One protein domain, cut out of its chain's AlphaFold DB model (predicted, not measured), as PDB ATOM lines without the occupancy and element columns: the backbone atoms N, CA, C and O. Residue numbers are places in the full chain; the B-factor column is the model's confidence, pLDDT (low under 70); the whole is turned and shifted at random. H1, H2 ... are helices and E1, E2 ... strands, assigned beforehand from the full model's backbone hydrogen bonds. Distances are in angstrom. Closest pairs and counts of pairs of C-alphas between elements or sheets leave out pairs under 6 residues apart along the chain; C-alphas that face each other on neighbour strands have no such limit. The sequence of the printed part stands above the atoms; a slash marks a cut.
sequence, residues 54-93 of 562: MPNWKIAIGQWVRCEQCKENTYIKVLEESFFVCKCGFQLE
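Overview. This is residues 54 to 93 of the 562 residues of the protein "Acetyl-coenzyme A carboxylase carboxyl transferase subunit beta, chloroplastic" of Stichococcus bacillaris (UniProt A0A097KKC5). There is little regular structure here: a short two-strand hairpin, E1 and E2, runs straight into one short helix, H1, and residues 82 to 93 wind on with no named element. The stretch from Met 54 makes one end of the longest axis. The printed part has 40 residues, 12 in named elements, in the order E1, E2, H1; the sheet is antiparallel and the class mixed. It is compact, with a radius of gyration of the C-alphas of 9.8 A, and only just elongated, spanning 29 by 19 by 15 A.

Arrangement. Look first at E1, residues 64 to 66, and E2, residues 73 to 75, a hairpin of antiparallel neighbours at 146 degrees; N 65 and O 74 are within hydrogen-bond range at 2.8 A. A tight link leads to H1, residues 76 to 81, in which every O i to N i+4 pair is within hydrogen-bond range. The closest C-alphas of E1 and H1, Trp 64 and Ile 76, are 5.7 A apart.

Along the chain. Find C-alpha 64 at (253.974, 251.153, 234.845); E1 covers 6.7 A, E2 6.9 A. H1 runs 8.8 A to C-alpha 81 at (257.037, 244.338, 222.895).

Size, cuts and confidence. The C-alphas farthest apart, Met 54 and Glu 81, are 29.8 A apart. The printed part has no cut, and no link between named elements is long. Residues 54 to 62 are under pLDDT 70.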
ATOM      1  N   MET A  54     241.136 268.355 234.713       37.56
ATOM      2  CA  MET A  54     242.247 267.427 234.577       37.56
ATOM      3  C   MET A  54     242.214 266.839 233.155       37.56
ATOM      4  O   MET A  54     241.161 266.334 232.754       37.56
ATOM      5  N   PRO A  55     243.315 266.851 232.374       38.56
ATOM      6  CA  PRO A  55     243.401 265.956 231.227       38.56
ATOM      7  C   PRO A  55     243.167 264.546 231.766       38.56
ATOM      8  O   PRO A  55     243.713 264.196 232.812       38.56
ATOM      9  N   ASN A  56     242.285 263.786 231.123       32.56
ATOM     10  CA  ASN A  56     241.835 262.479 231.588       32.56
ATOM     11  C   ASN A  56     243.004 261.480 231.519       32.56
ATOM     12  O   ASN A  56     243.144 260.735 230.556       32.56
ATOM     13  N   TRP A  57     243.904 261.522 232.501       40.00
ATOM     14  CA  TRP A  57     245.019 260.598 232.631       40.00
ATOM     15  C   TRP A  57     244.543 259.428 233.495       40.00
ATOM     16  O   TRP A  57     244.691 259.390 234.713       40.00
ATOM     17  N   LYS A  58     243.950 258.429 232.852       40.53
ATOM     18  CA  LYS A  58     244.239 257.064 233.275       40.53
ATOM     19  C   LYS A  58     245.537 256.705 232.561       40.53
ATOM     20  O   LYS A  58     245.625 256.878 231.357       40.53
ATOM     21  N   ILE A  59     246.523 256.228 233.324       48.66
ATOM     22  CA  ILE A  59     247.831 255.715 232.878       48.66
ATOM     23  C   ILE A  59     248.959 256.768 232.801       48.66
ATOM     24  O   ILE A  59     249.154 257.434 231.792       48.66
ATOM     25  N   ALA A  60     249.728 256.865 233.896       41.75
ATOM     26  CA  ALA A  60     251.205 256.814 233.937       41.75
ATOM     27  C   ALA A  60     251.748 257.527 235.190       41.75
ATOM     28  O   ALA A  60     252.299 258.629 235.126       41.75
ATOM     29  N   ILE A  61     251.661 256.868 236.349       38.06
ATOM     30  CA  ILE A  61     252.626 257.129 237.423       38.06
ATOM     31  C   ILE A  61     253.867 256.305 237.060       38.06
ATOM     32  O   ILE A  61     254.012 255.155 237.461       38.06
ATOM     33  N   GLY A  62     254.748 256.861 236.230       59.06
ATOM     34  CA  GLY A  62     256.008 256.207 235.878       59.06
ATOM     35  C   GLY A  62     255.880 255.033 234.900       59.06
ATOM     36  O   GLY A  62     254.906 254.912 234.168       59.06
ATOM     37  N   GLN A  63     256.924 254.200 234.863       74.62
ATOM     38  CA  GLN A  63     257.174 253.123 233.889       74.62
ATOM     39  C   GLN A  63     256.140 251.968 233.910       74.62
ATOM     40  O   GLN A  63     256.387 250.914 233.324       74.62
ATOM     41  N   TRP A  64     255.000 252.153 234.578       82.50
ATOM     42  CA  TRP A  64     253.974 251.153 234.845       82.50
ATOM     43  C   TRP A  64     252.608 251.630 234.349       82.50
ATOM     44  O   TRP A  64     252.207 252.776 234.560       82.50
ATOM     45  N   VAL A  65     251.883 250.719 233.712       84.44
ATOM     46  CA  VAL A  65     250.550 250.921 233.145       84.44
ATOM     47  C   VAL A  65     249.605 249.929 233.793       84.44
ATOM     48  O   VAL A  65     249.879 248.731 233.802       84.44
ATOM     49  N   ARG A  66     248.484 250.419 234.318       86.31
ATOM     50  CA  ARG A  66     247.432 249.566 234.868       86.31
ATOM     51  C   ARG A  66     246.460 249.166 233.764       86.31
ATOM     52  O   ARG A  66     245.947 250.043 233.075       86.31
ATOM     53  N   CYS A  67     246.195 247.871 233.616       87.69
ATOM     54  CA  CYS A  67     245.189 247.371 232.682       87.69
ATOM     55  C   CYS A  67     243.771 247.736 233.147       87.69
ATOM     56  O   CYS A  67     243.467 247.628 234.335       87.69
ATOM     57  N   GLU A  68     242.890 248.135 232.230       84.31
ATOM     58  CA  GLU A  68     241.511 248.508 232.573       84.31
ATOM     59  C   GLU A  68     240.628 247.293 232.893       84.31
ATOM     60  O   GLU A  68     239.772 247.387 233.769       84.31
ATOM     61  N   GLN A  69     240.896 246.143 232.262       84.94
ATOM     62  CA  GLN A  69     240.129 244.908 232.452       84.94
ATOM     63  C   GLN A  69     240.635 244.093 233.655       84.94
ATOM     64  O   GLN A  69     239.927 243.932 234.646       84.94
ATOM     65  N   CYS A  70     241.887 243.618 233.624       88.81
ATOM     66  CA  CYS A  70     242.429 242.762 234.691       88.81
ATOM     67  C   CYS A  70     242.999 243.530 235.894       88.81
ATOM     68  O   CYS A  70     243.393 242.911 236.877       88.81
ATOM     69  N   LYS A  71     243.068 244.869 235.830       87.75
ATOM     70  CA  LYS A  71     243.592 245.755 236.892       87.75
ATOM     71  C   LYS A  71     245.061 245.538 237.280       87.75
ATOM     72  O   LYS A  71     245.525 246.240 238.182       87.75
ATOM     73  N   GLU A  72     245.774 244.655 236.582       87.31
ATOM     74  CA  GLU A  72     247.190 244.339 236.775       87.31
ATOM     75  C   GLU A  72     248.099 245.470 236.277       87.31
ATOM     76  O   GLU A  72     247.803 246.127 235.272       87.31
ATOM     77  N   ASN A  73     249.231 245.680 236.952       87.44
ATOM     78  CA  ASN A  73     250.215 246.683 236.560       87.44
ATOM     79  C   ASN A  73     251.300 246.037 235.697       87.44
ATOM     80  O   ASN A  73     252.032 245.158 236.137       87.44
ATOM     81  N   THR A  74     251.448 246.509 234.463       85.38
ATOM     82  CA  THR A  74     252.457 246.009 233.523       85.38
ATOM     83  C   THR A  74     253.483 247.090 233.220       85.38
ATOM     84  O   THR A  74     253.164 248.275 233.123       85.38
ATOM     85  N   TYR A  75     254.738 246.682 233.070       87.56
ATOM     86  CA  TYR A  75     255.823 247.576 232.693       87.56
ATOM     87  C   TYR A  75     255.695 248.030 231.229       87.56
ATOM     88  O   TYR A  75     255.436 247.206 230.351       87.56
ATOM     89  N   ILE A  76     255.929 249.318 230.943       86.06
ATOM     90  CA  ILE A  76     255.719 249.900 229.601       86.06
ATOM     91  C   ILE A  76     256.526 249.172 228.522       86.06
ATOM     92  O   ILE A  76     255.967 248.857 227.481       86.06
ATOM     93  N   LYS A  77     257.801 248.835 228.760       87.12
ATOM     94  CA  LYS A  77     258.615 248.158 227.728       87.12
ATOM     95  C   LYS A  77     258.074 246.772 227.362       87.12
ATOM     96  O   LYS A  77     258.096 246.399 226.198       87.12
ATOM     97  N   VAL A  78     257.527 246.047 228.341       87.94
ATOM     98  CA  VAL A  78     256.894 244.740 228.096       87.94
ATOM     99  C   VAL A  78     255.621 244.916 227.263       87.94
ATOM    100  O   VAL A  78     255.347 244.113 226.376       87.94
ATOM    101  N   LEU A  79     254.858 245.989 227.504       87.69
ATOM    102  CA  LEU A  79     253.707 246.335 226.667       87.69
ATOM    103  C   LEU A  79     254.121 246.762 225.256       87.69
ATOM    104  O   LEU A  79     253.434 246.427 224.299       87.69
ATOM    105  N   GLU A  80     255.228 247.482 225.095       88.56
ATOM    106  CA  GLU A  80     255.732 247.866 223.772       88.56
ATOM    107  C   GLU A  80     256.088 246.632 222.930       88.56
ATOM    108  O   GLU A  80     255.706 246.569 221.761       88.56
ATOM    109  N   GLU A  81     256.729 245.627 223.533       88.62
ATOM    110  CA  GLU A  81     257.037 244.338 222.895       88.62
ATOM    111  C   GLU A  81     255.775 243.537 222.538       88.62
ATOM    112  O   GLU A  81     255.736 242.847 221.519       88.62
ATOM    113  N   SER A  82     254.711 243.648 223.341       88.25
ATOM    114  CA  SER A  82     253.427 242.989 223.078       88.25
ATOM    115  C   SER A  82     252.467 243.799 222.196       88.25
ATOM    116  O   SER A  82     251.339 243.356 221.979       88.25
ATOM    117  N   PHE A  83     252.885 244.958 221.671       91.44
ATOM    118  CA  PHE A  83     252.041 245.915 220.936       91.44
ATOM    119  C   PHE A  83     250.814 246.405 221.727       91.44
ATOM    120  O   PHE A  83     249.706 246.515 221.198       91.44
ATOM    121  N   PHE A  84     251.016 246.728 223.006       90.56
ATOM    122  CA  PHE A  84     249.992 247.207 223.940       90.56
ATOM    123  C   PHE A  84     248.846 246.201 224.135       90.56
ATOM    124  O   PHE A  84     247.703 246.580 224.379       90.56
ATOM    125  N   VAL A  85     249.163 244.908 224.033       90.81
ATOM    126  CA  VAL A  85     248.256 243.811 224.380       90.81
ATOM    127  C   VAL A  85     248.610 243.323 225.780       90.81
ATOM    128  O   VAL A  85     249.756 242.945 226.048       90.81
ATOM    129  N   CYS A  86     247.637 243.355 226.685       89.12
ATOM    130  CA  CYS A  86     247.808 242.862 228.043       89.12
ATOM    131  C   CYS A  86     247.874 241.326 228.065       89.12
ATOM    132  O   CYS A  86     247.415 240.650 227.146       89.12
ATOM    133  N   LYS A  87     248.401 240.747 229.152       87.12
ATOM    134  CA  LYS A  87     248.414 239.288 229.360       87.12
ATOM    135  C   LYS A  87     247.012 238.671 229.345       87.12
ATOM    136  O   LYS A  87     246.879 237.518 228.962       87.12
ATOM    137  N   CYS A  88     245.987 239.435 229.728       86.62
ATOM    138  CA  CYS A  88     244.593 238.995 229.673       86.62
ATOM    139  C   CYS A  88     243.980 239.034 228.261       86.62
ATOM    140  O   CYS A  88     242.813 238.710 228.119       86.62
ATOM    141  N   GLY A  89     244.729 239.449 227.232       84.25
ATOM    142  CA  GLY A  89     244.221 239.614 225.866       84.25
ATOM    143  C   GLY A  89     243.678 241.014 225.562       84.25
ATOM    144  O   GLY A  89     243.652 241.393 224.392       84.25
ATOM    145  N   PHE A  90     243.364 241.810 226.593       86.12
ATOM    146  CA  PHE A  90     242.845 243.171 226.435       86.12
ATOM    147  C   PHE A  90     243.779 244.071 225.635       86.12
ATOM    148  O   PHE A  90     244.997 244.102 225.864       86.12
ATOM    149  N   GLN A  91     243.193 244.877 224.761       88.50
ATOM    150  CA  GLN A  91     243.925 245.831 223.948       88.50
ATOM    151  C   GLN A  91     243.898 247.223 224.564       88.50
ATOM    152  O   GLN A  91     242.883 247.909 224.565       88.50
ATOM    153  N   LEU A  92     245.056 247.668 225.045       88.50
ATOM    154  CA  LEU A  92     245.206 249.000 225.625       88.50
ATOM    155  C   LEU A  92     245.326 250.064 224.528       88.50
ATOM    156  O   LEU A  92     245.677 249.760 223.381       88.50
ATOM    157  N   GLU A  93     245.077 251.326 224.885       86.19
ATOM    158  CA  GLU A  93     245.315 252.452 223.980       86.19
ATOM    159  C   GLU A  93     246.784 252.456 223.535       86.19
ATOM    160  O   GLU A  93     247.714 252.353 224.341       86.19
TER     161      GLU A  93